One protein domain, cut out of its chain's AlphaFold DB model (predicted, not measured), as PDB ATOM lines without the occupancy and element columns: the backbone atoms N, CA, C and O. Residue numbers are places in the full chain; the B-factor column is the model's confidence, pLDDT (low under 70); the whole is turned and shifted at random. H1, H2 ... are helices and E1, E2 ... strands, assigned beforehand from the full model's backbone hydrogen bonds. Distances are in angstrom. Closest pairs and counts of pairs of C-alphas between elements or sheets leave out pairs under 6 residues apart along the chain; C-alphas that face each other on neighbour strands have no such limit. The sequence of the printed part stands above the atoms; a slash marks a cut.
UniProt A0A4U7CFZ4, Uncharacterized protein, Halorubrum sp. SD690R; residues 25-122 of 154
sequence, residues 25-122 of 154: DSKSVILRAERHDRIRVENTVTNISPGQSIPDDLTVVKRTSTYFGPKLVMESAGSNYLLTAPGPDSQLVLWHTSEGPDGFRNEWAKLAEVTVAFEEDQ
ATOM      1  N   ASP A  25     -10.346   7.643  91.056       73.94
ATOM      2  CA  ASP A  25     -11.069   8.009  89.835       73.94
ATOM      3  C   ASP A  25     -10.100   8.529  88.770       73.94
ATOM      4  O   ASP A  25     -10.140   8.076  87.625       73.94
ATOM      5  N   SER A  26      -9.119   9.339  89.170       78.38
ATOM      6  CA  SER A  26      -8.034   9.804  88.294       78.38
ATOM      7  C   SER A  26      -7.209   8.643  87.723       78.38
ATOM      8  O   SER A  26      -6.887   8.601  86.534       78.38
ATOM      9  N   LYS A  27      -6.928   7.611  88.528       81.69
ATOM     10  CA  LYS A  27      -6.234   6.405  88.039       81.69
ATOM     11  C   LYS A  27      -7.082   5.567  87.094       81.69
ATOM     12  O   LYS A  27      -6.537   4.911  86.211       81.69
ATOM     13  N   SER A  28      -8.402   5.591  87.237       83.06
ATOM     14  CA  SER A  28      -9.273   4.923  86.274       83.06
ATOM     15  C   SER A  28      -9.148   5.548  84.878       83.06
ATOM     16  O   SER A  28      -9.182   4.819  83.886       83.06
ATOM     17  N   VAL A  29      -8.900   6.864  84.795       86.06
ATOM     18  CA  VAL A  29      -8.695   7.573  83.526       86.06
ATOM     19  C   VAL A  29      -7.474   7.026  82.802       86.06
ATOM     20  O   VAL A  29      -7.602   6.594  81.666       86.06
ATOM     21  N   ILE A  30      -6.302   6.943  83.445       87.12
ATOM     22  CA  ILE A  30      -5.096   6.456  82.747       87.12
ATOM     23  C   ILE A  30      -5.214   4.990  82.303       87.12
ATOM     24  O   ILE A  30      -4.635   4.586  81.293       87.12
ATOM     25  N   LEU A  31      -5.970   4.180  83.047       84.25
ATOM     26  CA  LEU A  31      -6.194   2.778  82.707       84.25
ATOM     27  C   LEU A  31      -7.110   2.621  81.492       84.25
ATOM     28  O   LEU A  31      -6.887   1.707  80.695       84.25
ATOM     29  N   ARG A  32      -8.107   3.502  81.361       82.88
ATOM     30  CA  ARG A  32      -9.190   3.390  80.378       82.88
ATOM     31  C   ARG A  32      -9.069   4.310  79.178       82.88
ATOM     32  O   ARG A  32      -9.711   4.019  78.180       82.88
ATOM     33  N   ALA A  33      -8.369   5.430  79.290       86.38
ATOM     34  CA  ALA A  33      -8.334   6.430  78.237       86.38
ATOM     35  C   ALA A  33      -7.633   5.868  77.007       86.38
ATOM     36  O   ALA A  33      -6.540   5.312  77.103       86.38
ATOM     37  N   GLU A  34      -8.269   6.047  75.863       84.75
ATOM     38  CA  GLU A  34      -7.791   5.646  74.557       84.75
ATOM     39  C   GLU A  34      -7.531   6.877  73.687       84.75
ATOM     40  O   GLU A  34      -7.714   8.029  74.083       84.75
ATOM     41  N   ARG A  35      -7.013   6.642  72.480       83.00
ATOM     42  CA  ARG A  35      -6.710   7.717  71.532       83.00
ATOM     43  C   ARG A  35      -7.961   8.553  71.227       83.00
ATOM     44  O   ARG A  35      -9.046   8.011  71.054       83.00
ATOM     45  N   HIS A  36      -7.757   9.861  71.080       86.19
ATOM     46  CA  HIS A  36      -8.766  10.905  70.870       86.19
ATOM     47  C   HIS A  36      -9.651  11.237  72.069       86.19
ATOM     48  O   HIS A  36     -10.404  12.206  71.981       86.19
ATOM     49  N   ASP A  37      -9.536  10.525  73.189       88.88
ATOM     50  CA  ASP A  37     -10.240  10.948  74.391       88.88
ATOM     51  C   ASP A  37      -9.652  12.254  74.918       88.88
ATOM     52  O   ASP A  37      -8.437  12.494  74.871       88.88
ATOM     53  N   ARG A  38     -10.544  13.101  75.424       91.88
ATOM     54  CA  ARG A  38     -10.187  14.377  76.028       91.88
ATOM     55  C   ARG A  38     -10.175  14.221  77.543       91.88
ATOM     56  O   ARG A  38     -11.112  13.690  78.141       91.88
ATOM     57  N   ILE A  39      -9.076  14.644  78.145       93.88
ATOM     58  CA  ILE A  39      -8.782  14.532  79.567       93.88
ATOM     59  C   ILE A  39      -8.616  15.945  80.115       93.88
ATOM     60  O   ILE A  39      -7.841  16.733  79.574       93.88
ATOM     61  N   ARG A  40      -9.310  16.237  81.211       95.00
ATOM     62  CA  ARG A  40      -9.185  17.481  81.961       95.00
ATOM     63  C   ARG A  40      -8.314  17.276  83.190       95.00
ATOM     64  O   ARG A  40      -8.488  16.302  83.923       95.00
ATOM     65  N   VAL A  41      -7.402  18.207  83.442       93.88
ATOM     66  CA  VAL A  41      -6.687  18.332  84.712       93.88
ATOM     67  C   VAL A  41      -7.614  19.021  85.707       93.88
ATOM     68  O   VAL A  41      -7.980  20.177  85.530       93.88
ATOM     69  N   GLU A  42      -8.018  18.310  86.756       92.12
ATOM     70  CA  GLU A  42      -8.930  18.857  87.769       92.12
ATOM     71  C   GLU A  42      -8.183  19.594  88.873       92.12
ATOM     72  O   GLU A  42      -8.642  20.618  89.374       92.12
ATOM     73  N   ASN A  43      -7.035  19.050  89.280       90.44
ATOM     74  CA  ASN A  43      -6.228  19.636  90.330       90.44
ATOM     75  C   ASN A  43      -4.741  19.374  90.099       90.44
ATOM     76  O   ASN A  43      -4.330  18.289  89.681       90.44
ATOM     77  N   THR A  44      -3.930  20.368  90.447       91.62
ATOM     78  CA  THR A  44      -2.479  20.220  90.567       91.62
ATOM     79  C   THR A  44      -2.154  19.966  92.029       91.62
ATOM     80  O   THR A  44      -2.249  20.868  92.854       91.62
ATOM     81  N   VAL A  45      -1.763  18.735  92.349       89.31
ATOM     82  CA  VAL A  45      -1.394  18.338  93.713       89.31
ATOM     83  C   VAL A  45      -0.033  18.922  94.082       89.31
ATOM     84  O   VAL A  45       0.111  19.542  95.132       89.31
ATOM     85  N   THR A  46       0.945  18.789  93.182       90.38
ATOM     86  CA  THR A  46       2.304  19.305  93.380       90.38
ATOM     87  C   THR A  46       2.815  19.917  92.082       90.38
ATOM     88  O   THR A  46       2.886  19.229  91.064       90.38
ATOM     89  N   ASN A  47       3.226  21.189  92.102       90.12
ATOM     90  CA  ASN A  47       3.922  21.807  90.972       90.12
ATOM     91  C   ASN A  47       5.436  21.592  91.119       90.12
ATOM     92  O   ASN A  47       6.047  22.088  92.065       90.12
ATOM     93  N   ILE A  48       6.024  20.828  90.197       90.81
ATOM     94  CA  ILE A  48       7.442  20.442  90.240       90.81
ATOM     95  C   ILE A  48       8.303  21.431  89.446       90.81
ATOM     96  O   ILE A  48       9.446  21.683  89.825       90.81
ATOM     97  N   SER A  49       7.752  22.007  88.377       86.81
ATOM     98  CA  SER A  49       8.433  22.961  87.498       86.81
ATOM     99  C   SER A  49       7.786  24.352  87.601       86.81
ATOM    100  O   SER A  49       7.033  24.759  86.708       86.81
ATOM    101  N   PRO A  50       8.058  25.103  88.689       73.19
ATOM    102  CA  PRO A  50       7.455  26.409  88.925       73.19
ATOM    103  C   PRO A  50       7.840  27.388  87.810       73.19
ATOM    104  O   PRO A  50       9.017  27.645  87.568       73.19
ATOM    105  N   GLY A  51       6.833  27.935  87.125       76.94
ATOM    106  CA  GLY A  51       7.002  28.845  85.985       76.94
ATOM    107  C   GLY A  51       6.544  28.265  84.647       76.94
ATOM    108  O   GLY A  51       6.359  29.026  83.701       76.94
ATOM    109  N   GLN A  52       6.293  26.955  84.570       83.81
ATOM    110  CA  GLN A  52       5.593  26.364  83.434       83.81
ATOM    111  C   GLN A  52       4.089  26.272  83.694       83.81
ATOM    112  O   GLN A  52       3.651  25.891  84.780       83.81
ATOM    113  N   SER A  53       3.296  26.629  82.682       88.19
ATOM    114  CA  SER A  53       1.842  26.494  82.721       88.19
ATOM    115  C   SER A  53       1.438  25.032  82.567       88.19
ATOM    116  O   SER A  53       1.883  24.353  81.639       88.19
ATOM    117  N   ILE A  54       0.559  24.572  83.450       92.50
ATOM    118  CA  ILE A  54      -0.081  23.263  83.348       92.50
ATOM    119  C   ILE A  54      -1.333  23.445  82.480       92.50
ATOM    120  O   ILE A  54      -2.117  24.345  82.775       92.50
ATOM    121  N   PRO A  55      -1.502  22.676  81.392       93.06
ATOM    122  CA  PRO A  55      -2.696  22.771  80.559       93.06
ATOM    123  C   PRO A  55      -3.916  22.200  81.288       93.06
ATOM    124  O   PRO A  55      -3.810  21.163  81.942       93.06
ATOM    125  N   ASP A  56      -5.069  22.846  81.120       93.56
ATOM    126  CA  ASP A  56      -6.330  22.392  81.718       93.56
ATOM    127  C   ASP A  56      -6.932  21.207  80.949       93.56
ATOM    128  O   ASP A  56      -7.408  20.257  81.560       93.56
ATOM    129  N   ASP A  57      -6.858  21.220  79.613       94.75
ATOM    130  CA  ASP A  57      -7.415  20.173  78.754       94.75
ATOM    131  C   ASP A  57      -6.346  19.587  77.818       94.75
ATOM    132  O   ASP A  57      -5.513  20.296  77.238       94.75
ATOM    133  N   LEU A  58      -6.388  18.266  77.659       95.75
ATOM    134  CA  LEU A  58      -5.419  17.452  76.931       95.75
ATOM    135  C   LEU A  58      -6.148  16.412  76.077       95.75
ATOM    136  O   LEU A  58      -7.123  15.814  76.519       95.75
ATOM    137  N   THR A  59      -5.662  16.149  74.864       93.81
ATOM    138  CA  THR A  59      -6.206  15.083  74.001       93.81
ATOM    139  C   THR A  59      -5.215  13.937  73.892       93.81
ATOM    140  O   THR A  59      -4.042  14.162  73.597       93.81
ATOM    141  N   VAL A  60      -5.658  12.696  74.100       90.75
ATOM    142  CA  VAL A  60      -4.790  11.518  73.990       90.75
ATOM    143  C   VAL A  60      -4.412  11.276  72.530       90.75
ATOM    144  O   VAL A  60      -5.249  10.964  71.685       90.75
ATOM    145  N   VAL A  61      -3.119  11.351  72.232       89.56
ATOM    146  CA  VAL A  61      -2.573  11.087  70.892       89.56
ATOM    147  C   VAL A  61      -2.149   9.628  70.761       89.56
ATOM    148  O   VAL A  61      -2.317   9.015  69.703       89.56
ATOM    149  N   LYS A  62      -1.592   9.058  71.836       85.75
ATOM    150  CA  LYS A  62      -1.097   7.681  71.854       85.75
ATOM    151  C   LYS A  62      -1.147   7.087  73.254       85.75
ATOM    152  O   LYS A  62      -0.643   7.680  74.203       85.75
ATOM    153  N   ARG A  63      -1.620   5.847  73.343       86.81
ATOM    154  CA  ARG A  63      -1.485   4.985  74.517       86.81
ATOM    155  C   ARG A  63      -0.383   3.962  74.284       86.81
ATOM    156  O   ARG A  63      -0.238   3.432  73.188       86.81
ATOM    157  N   THR A  64       0.445   3.718  75.294       84.44
ATOM    158  CA  THR A  64       1.454   2.652  75.270       84.44
ATOM    159  C   THR A  64       1.342   1.832  76.543       84.44
ATOM    160  O   THR A  64       1.582   2.349  77.634       84.44
ATOM    161  N   SER A  65       1.004   0.555  76.399       80.38
ATOM    162  CA  SER A  65       0.997  -0.403  77.502       80.38
ATOM    163  C   SER A  65       2.429  -0.825  77.821       80.38
ATOM    164  O   SER A  65       3.164  -1.276  76.944       80.38
ATOM    165  N   THR A  66       2.851  -0.655  79.075       79.19
ATOM    166  CA  THR A  66       4.170  -1.096  79.553       79.19
ATOM    167  C   THR A  66       4.016  -2.031  80.745       79.19
ATOM    168  O   THR A  66       2.958  -2.063  81.373       79.19
ATOM    169  N   TYR A  67       5.084  -2.747  81.106       77.00
ATOM    170  CA  TYR A  67       5.101  -3.604  82.299       77.00
ATOM    171  C   TYR A  67       4.725  -2.849  83.589       77.00
ATOM    172  O   TYR A  67       4.120  -3.417  84.490       77.00
ATOM    173  N   PHE A  68       5.045  -1.554  83.662       75.62
ATOM    174  CA  PHE A  68       4.775  -0.704  84.826       75.62
ATOM    175  C   PHE A  68       3.418   0.014  84.763       75.62
ATOM    176  O   PHE A  68       3.142   0.873  85.594       75.62
ATOM    177  N   GLY A  69       2.584  -0.310  83.773       80.81
ATOM    178  CA  GLY A  69       1.299   0.337  83.528       80.81
ATOM    179  C   GLY A  69       1.272   1.165  82.239       80.81
ATOM    180  O   GLY A  69       2.291   1.316  81.550       80.81
ATOM    181  N   PRO A  70       0.088   1.674  81.866       87.38
ATOM    182  CA  PRO A  70      -0.084   2.465  80.660       87.38
ATOM    183  C   PRO A  70       0.571   3.842  80.786       87.38
ATOM    184  O   PRO A  70       0.649   4.442  81.859       87.38
ATOM    185  N   LYS A  71       1.028   4.344  79.643       92.50
ATOM    186  CA  LYS A  71       1.504   5.712  79.460       92.50
ATOM    187  C   LYS A  71       0.684   6.374  78.366       92.50
ATOM    188  O   LYS A  71       0.485   5.765  77.311       92.50
ATOM    189  N   LEU A  72       0.260   7.610  78.598       92.75
ATOM    190  CA  LEU A  72      -0.499   8.386  77.620       92.75
ATOM    191  C   LEU A  72       0.355   9.544  77.126       92.75
ATOM    192  O   LEU A  72       0.751  10.396  77.914       92.75
ATOM    193  N   VAL A  73       0.638   9.571  75.829       92.88
ATOM    194  CA  VAL A  73       1.118  10.777  75.153       92.88
ATOM    195  C   VAL A  73      -0.109  11.572  74.744       92.88
ATOM    196  O   VAL A  73      -1.010  11.037  74.093       92.88
ATOM    197  N   MET A  74      -0.138  12.836  75.133       94.56
ATOM    198  CA  MET A  74      -1.260  13.739  74.937       94.56
ATOM    199  C   MET A  74      -0.772  15.051  74.337       94.56
ATOM    200  O   MET A  74       0.385  15.423  74.522       94.56
ATOM    201  N   GLU A  75      -1.655  15.765  73.656       93.88
ATOM    202  CA  GLU A  75      -1.369  17.087  73.109       93.88
ATOM    203  C   GLU A  75      -2.286  18.152  73.705       93.88
ATOM    204  O   GLU A  75      -3.452  17.895  74.014       93.88
ATOM    205  N   SER A  76      -1.744  19.358  73.849       93.94
ATOM    206  CA  SER A  76      -2.506  20.573  74.130       93.94
ATOM    207  C   SER A  76      -1.785  21.771  73.517       93.94
ATOM    208  O   SER A  76      -0.565  21.885  73.633       93.94
ATOM    209  N   ALA A  77      -2.522  22.632  72.809       88.50
ATOM    210  CA  ALA A  77      -2.007  23.847  72.164       88.50
ATOM    211  C   ALA A  77      -0.723  23.659  71.312       88.50
ATOM    212  O   ALA A  77       0.102  24.564  71.211       88.50
ATOM    213  N   GLY A  78      -0.543  22.487  70.689       83.94
ATOM    214  CA  GLY A  78       0.630  22.169  69.863       83.94
ATOM    215  C   GLY A  78       1.859  21.672  70.635       83.94
ATOM    216  O   GLY A  78       2.885  21.380  70.022       83.94
ATOM    217  N   SER A  79       1.772  21.539  71.961       88.69
ATOM    218  CA  SER A  79       2.795  20.913  72.803       88.69
ATOM    219  C   SER A  79       2.400  19.492  73.199       88.69
ATOM    220  O   SER A  79       1.223  19.183  73.389       88.69
ATOM    221  N   ASN A  80       3.408  18.630  73.346       91.25
ATOM    222  CA  ASN A  80       3.223  17.249  73.779       91.25
ATOM    223  C   ASN A  80       3.500  17.095  75.273       91.25
ATOM    224  O   ASN A  80       4.502  17.594  75.800       91.25
ATOM    225  N   TYR A  81       2.641  16.310  75.904       94.44
ATOM    226  CA  TYR A  81       2.667  15.955  77.308       94.44
ATOM    227  C   TYR A  81       2.625  14.436  77.453       94.44
ATOM    228  O   TYR A  81       2.116  13.718  76.591       94.44
ATOM    229  N   LEU A  82       3.166  13.937  78.555       94.69
ATOM    230  CA  LEU A  82       3.125  12.523  78.900       94.69
ATOM    231  C   LEU A  82       2.470  12.389  80.272       94.69
ATOM    232  O   LEU A  82       2.822  13.116  81.193       94.69
ATOM    233  N   LEU A  83       1.529  11.459  80.415       94.69
ATOM    234  CA  LEU A  83       0.914  11.097  81.688       94.69
ATOM    235  C   LEU A  83       1.326   9.682  82.069       94.69
ATOM    236  O   LEU A  83       1.256   8.752  81.257       94.69
ATOM    237  N   THR A  84       1.751   9.520  83.317       94.00
ATOM    238  CA  THR A  84       2.171   8.228  83.870       94.00
ATOM    239  C   THR A  84       1.593   8.017  85.261       94.00
ATOM    240  O   THR A  84       1.510   8.969  86.035       94.00
ATOM    241  N   ALA A  85       1.300   6.765  85.610       91.50
ATOM    242  CA  ALA A  85       0.993   6.348  86.976       91.50
ATOM    243  C   ALA A  85       2.233   5.677  87.602       91.50
ATOM    244  O   ALA A  85       2.573   4.570  87.192       91.50
ATOM    245  N   PRO A  86       2.931   6.309  88.564       84.88
ATOM    246  CA  PRO A  86       4.168   5.758  89.129       84.88
ATOM    247  C   PRO A  86       3.944   4.562  90.066       84.88
ATOM    248  O   PRO A  86       4.863   3.781  90.296       84.88
ATOM    249  N   GLY A  87       2.744   4.423  90.632       81.25
ATOM    250  CA  GLY A  87       2.391   3.349  91.559       81.25
ATOM    251  C   GLY A  87       1.002   3.550  92.171       81.25
ATOM    252  O   GLY A  87       0.359   4.558  91.884       81.25
ATOM    253  N   PRO A  88       0.513   2.619  93.008       76.12
ATOM    254  CA  PRO A  88      -0.827   2.664  93.607       76.12
ATOM    255  C   PRO A  88      -1.005   3.764  94.663       76.12
ATOM    256  O   PRO A  88      -2.110   4.285  94.774       76.12
ATOM    257  N   ASP A  89       0.075   4.203  95.310       77.44
ATOM    258  CA  ASP A  89       0.026   5.183  96.409       77.44
ATOM    259  C   ASP A  89       0.484   6.596  95.999       77.44
ATOM    260  O   ASP A  89       0.618   7.482  96.835       77.44
ATOM    261  N   SER A  90       0.748   6.823  94.708       79.38
ATOM    262  CA  SER A  90       1.145   8.134  94.163       79.38
ATOM    263  C   SER A  90       0.093   8.714  93.225       79.38
ATOM    264  O   SER A  90      -0.648   7.976  92.574       79.38
ATOM    265  N   GLN A  91       0.045  10.040  93.118       88.25
ATOM    266  CA  GLN A  91      -0.776  10.717  92.114       88.25
ATOM    267  C   GLN A  91      -0.217  10.492  90.702       88.25
ATOM    268  O   GLN A  91       0.904  10.004  90.522       88.25
ATOM    269  N   LEU A  92      -1.004  10.838  89.680       92.06
ATOM    270  CA  LEU A  92      -0.504  10.801  88.309       92.06
ATOM    271  C   LEU A  92       0.546  11.889  88.116       92.06
ATOM    272  O   LEU A  92       0.414  12.994  88.635       92.06
ATOM    273  N   VAL A  93       1.580  11.578  87.341       94.62
ATOM    274  CA  VAL A  93       2.643  12.532  87.018       94.62
ATOM    275  C   VAL A  93       2.476  12.971  85.576       94.62
ATOM    276  O   VAL A  93       2.496  12.137  84.663       94.62
ATOM    277  N   LEU A  94       2.333  14.281  85.398       95.56
ATOM    278  CA  LEU A  94       2.352  14.958  84.115       95.56
ATOM    279  C   LEU A  94       3.783  15.395  83.801       95.56
ATOM    280  O   LEU A  94       4.479  15.988  84.629       95.56
ATOM    281  N   TRP A  95       4.212  15.116  82.581       95.19
ATOM    282  CA  TRP A  95       5.523  15.461  82.060       95.19
ATOM    283  C   TRP A  95       5.349  16.354  80.837       95.19
ATOM    284  O   TRP A  95       4.409  16.166  80.062       95.19
ATOM    285  N   HIS A  96       6.274  17.283  80.639       91.81
ATOM    286  CA  HIS A  96       6.350  18.090  79.428       91.81
ATOM    287  C   HIS A  96       7.541  17.649  78.577       91.81
ATOM    288  O   HIS A  96       8.528  17.097  79.081       91.81
ATOM    289  N   THR A  97       7.460  17.921  77.279       87.19
ATOM    290  CA  THR A  97       8.628  17.830  76.400       87.19
ATOM    291  C   THR A  97       9.600  18.964  76.725       87.19
ATOM    292  O   THR A  97       9.203  20.115  76.876       87.19
ATOM    293  N   SER A  98      10.871  18.631  76.914       76.12
ATOM    294  CA  SER A  98      11.982  19.568  77.055       76.12
ATOM    295  C   SER A  98      12.908  19.382  75.866       76.12
ATOM    296  O   SER A  98      13.174  18.250  75.451       76.12
ATOM    297  N   GLU A  99      13.430  20.482  75.334       66.94
ATOM    298  CA  GLU A  99      14.539  20.410  74.390       66.94
ATOM    299  C   GLU A  99      15.751  19.833  75.131       66.94
ATOM    300  O   GLU A  99      16.170  20.361  76.164       66.94
ATOM    301  N   GLY A 100      16.259  18.694  74.656       61.81
ATOM    302  CA  GLY A 100      17.498  18.125  75.169       61.81
ATOM    303  C   GLY A 100      18.703  19.003  74.803       61.81
ATOM    304  O   GLY A 100      18.619  19.805  73.869       61.81
ATOM    305  N   PRO A 101      19.855  18.826  75.474       57.09
ATOM    306  CA  PRO A 101      21.056  19.646  75.270       57.09
ATOM    307  C   PRO A 101      21.583  19.646  73.825       57.09
ATOM    308  O   PRO A 101      22.241  20.597  73.413       57.09
ATOM    309  N   ASP A 102      21.248  18.616  73.046       60.25
ATOM    310  CA  ASP A 102      21.663  18.473  71.650       60.25
ATOM    311  C   ASP A 102      20.591  18.935  70.642       60.25
ATOM    312  O   ASP A 102      20.812  18.850  69.439       60.25
ATOM    313  N   GLY A 103      19.402  19.366  71.083       53.38
ATOM    314  CA  GLY A 103      18.306  19.825  70.208       53.38
ATOM    315  C   GLY A 103      17.640  18.747  69.333       53.38
ATOM    316  O   GLY A 103      16.657  19.028  68.655       53.38
ATOM    317  N   PHE A 104      18.138  17.503  69.345       44.69
ATOM    318  CA  PHE A 104      17.637  16.402  68.502       44.69
ATOM    319  C   PHE A 104      16.747  15.385  69.229       44.69
ATOM    320  O   PHE A 104      16.075  14.584  68.578       44.69
ATOM    321  N   ARG A 105      16.746  15.364  70.567       54.41
ATOM    322  CA  ARG A 105      15.913  14.459  71.371       54.41
ATOM    323  C   ARG A 105      15.043  15.276  72.312       54.41
ATOM    324  O   ARG A 105      15.563  16.043  73.117       54.41
ATOM    325  N   ASN A 106      13.732  15.074  72.218       61.62
ATOM    326  CA  ASN A 106      12.797  15.558  73.225       61.62
ATOM    327  C   ASN A 106      13.005  14.715  74.483       61.62
ATOM    328  O   ASN A 106      12.737  13.511  74.481       61.62
ATOM    329  N   GLU A 107      13.515  15.338  75.535       80.69
ATOM    330  CA  GLU A 107      13.571  14.732  76.858       80.69
ATOM    331  C   GLU A 107      12.248  14.996  77.580       80.69
ATOM    332  O   GLU A 107      11.580  16.000  77.338       80.69
ATOM    333  N   TRP A 108      11.830  14.077  78.446       88.69
ATOM    334  CA  TRP A 108      10.649  14.279  79.282       88.69
ATOM    335  C   TRP A 108      11.088  14.807  80.639       88.69
ATOM    336  O   TRP A 108      11.851  14.142  81.340       88.69
ATOM    337  N   ALA A 109      10.570  15.963  81.032       90.56
ATOM    338  CA  ALA A 109      10.790  16.531  82.354       90.56
ATOM    339  C   ALA A 109       9.478  16.553  83.145       90.56
ATOM    340  O   ALA A 109       8.398  16.744  82.582       90.56
ATOM    341  N   LYS A 110       9.564  16.307  84.459       92.88
ATOM    342  CA  LYS A 110       8.388  16.323  85.338       92.88
ATOM    343  C   LYS A 110       7.836  17.741  85.419       92.88
ATOM    344  O   LYS A 110       8.549  18.663  85.806       92.88
ATOM    345  N   LEU A 111       6.557  17.891  85.109       93.44
ATOM    346  CA  LEU A 111       5.857  19.163  85.211       93.44
ATOM    347  C   LEU A 111       5.130  19.257  86.556       93.44
ATOM    348  O   LEU A 111       5.365  20.188  87.326       93.44
ATOM    349  N   ALA A 112       4.285  18.268  86.853       94.50
ATOM    350  CA  ALA A 112       3.435  18.283  88.035       94.50
ATOM    351  C   ALA A 112       2.904  16.896  88.409       94.50
ATOM    352  O   ALA A 112       2.863  15.980  87.589       94.50
ATOM    353  N   GLU A 113       2.444  16.778  89.648       93.88
ATOM    354  CA  GLU A 113       1.527  15.728  90.081       93.88
ATOM    355  C   GLU A 113       0.096  16.251  89.983       93.88
ATOM    356  O   GLU A 113      -0.204  17.333  90.490       93.88
ATOM    357  N   VAL A 114      -0.778  15.498  89.319       93.62
ATOM    358  CA  VAL A 114      -2.120  15.954  88.942       93.62
ATOM    359  C   VAL A 114      -3.187  14.903  89.229       93.62
ATOM    360  O   VAL A 114      -2.928  13.693  89.208       93.62
ATOM    361  N   THR A 115      -4.412  15.372  89.445       92.50
ATOM    362  CA  THR A 115      -5.624  14.563  89.289       92.50
ATOM    363  C   THR A 115      -6.304  14.928  87.979       92.50
ATOM    364  O   THR A 115      -6.307  16.092  87.574       92.50
ATOM    365  N   VAL A 116      -6.857  13.927  87.301       92.88
ATOM    366  CA  VAL A 116      -7.480  14.104  85.991       92.88
ATOM    367  C   VAL A 116      -8.843  13.427  85.932       92.88
ATOM    368  O   VAL A 116      -9.087  12.455  86.646       92.88
ATOM    369  N   ALA A 117      -9.687  13.900  85.026       92.00
ATOM    370  CA  ALA A 117     -10.971  13.309  84.674       92.00
ATOM    371  C   ALA A 117     -11.127  13.264  83.148       92.00
ATOM    372  O   ALA A 117     -10.417  13.961  82.423       92.00
ATOM    373  N   PHE A 118     -12.058  12.455  82.643       89.12
ATOM    374  CA  PHE A 118     -12.523  12.632  81.266       89.12
ATOM    375  C   PHE A 118     -13.268  13.971  81.161       89.12
ATOM    376  O   PHE A 118     -13.957  14.372  82.096       89.12
ATOM    377  N   GLU A 119     -13.099  14.690  80.049       84.62
ATOM    378  CA  GLU A 119     -13.790  15.972  79.835       84.62
ATOM    379  C   GLU A 119     -15.311  15.788  79.683       84.62
ATOM    380  O   GLU A 119     -16.092  16.651  80.084       84.62
ATOM    381  N   GLU A 120     -15.709  14.648  79.116       76.06
ATOM    382  CA  GLU A 120     -17.092  14.202  78.937       76.06
ATOM    383  C   GLU A 120     -17.391  12.993  79.841       76.06
ATOM    384  O   GLU A 120     -16.509  12.493  80.548       76.06
ATOM    385  N   ASP A 121     -18.637  12.503  79.809       67.31
ATOM    386  CA  ASP A 121     -19.000  11.249  80.471       67.31
ATOM    387  C   ASP A 121     -18.034  10.129  80.071       67.31
ATOM    388  O   ASP A 121     -17.582  10.040  78.927       67.31
ATOM    389  N   GLN A 122     -17.723   9.265  81.040       64.50
ATOM    390  CA  GLN A 122     -16.738   8.207  80.869       64.50
ATOM    391  C   GLN A 122     -17.001   7.423  79.572       64.50
ATOM    392  O   GLN A 122     -18.076   6.825  79.432       64.50
TER     393      GLN A 122
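Overview. This is residues 25 to 122 of the 154 residues of an uncharacterized protein of Halorubrum sp. SD690R (UniProt A0A4U7CFZ4). This is a small closed barrel of six antiparallel strands, E1 to E6, with one short helix, H1, packed on its outside. The strands go round the ring in chain order, and the loop of the hairpin E5 and E6, residues 100 to 105, reaches out to one end of the longest axis. The printed part has 98 residues, with one named helix followed by six named strands, and its class is mostly strand. It is compact, with a radius of gyration of the C-alphas of 12.8 A and spans of 40 by 27 by 25 A.

Along the chain. H1 is residues 25 to 32, 10.7 A from first to last C-alpha, and begins with C-alpha 25 at (-11.069, 8.009, 89.835). E1, residues 38 to 47, is 21.9 A long and bends by 69 degrees at residue 44. E2, residues 57 to 66, is 24.2 A long and bends by 67 degrees at residue 61. E3, residues 69 to 76, is 22.6 A long. E4, residues 79 to 84, is 16.8 A long, beginning with C-alpha 79 at (2.795, 20.913, 72.803). E5, residues 92 to 99, is 22.6 A long. E6, residues 106 to 118, is 26.7 A long, bends by 88 degrees at residue 115 and ends with C-alpha 118 at (-12.523, 12.632, 81.266).

Arrangement. The strands form a meander, each the antiparallel neighbour of the one before, and each two in a row form a hairpin. E2 is staggered: it pairs with E1 over residues 57 to 59, where N 39 and O 58 are 2.8 A apart, and with E3 over residues 59 to 66, where N 64 and O 71 are 2.9 A apart. Between E3 and E4, N 74 and O 81 are 2.8 A apart. Between E4 and E5, N 95 and O 82 are 2.8 A apart. Between E5 and E6, N 94 and O 112 are 2.8 A apart. E6 and E1, antiparallel, close the ring, with N 40 and O 117 at 2.8 A. E1 and E4 are apart, and so are E3 and E6. H1 is on the barrel and outside it, at a height over the sheet of 6.3 A. It lies over none of the strands, but only just, with 2 of its C-alphas falling on E3 and 2 on E6. The closest C-alphas of H1 and E6 are those of Ser 26 and Val 116, 4.9 A apart. In H1, 3 of 4 O i to N i+4 pairs are within hydrogen-bond range.

Size, cuts and confidence. The two C-alphas farthest apart are those of Asp 102 and Asp 121, at 42.2 A. The printed part has no cut and no long link. The mean pLDDT of the printed part is 85.1, and residues 99 to 106 and 121 to 122 are under 70.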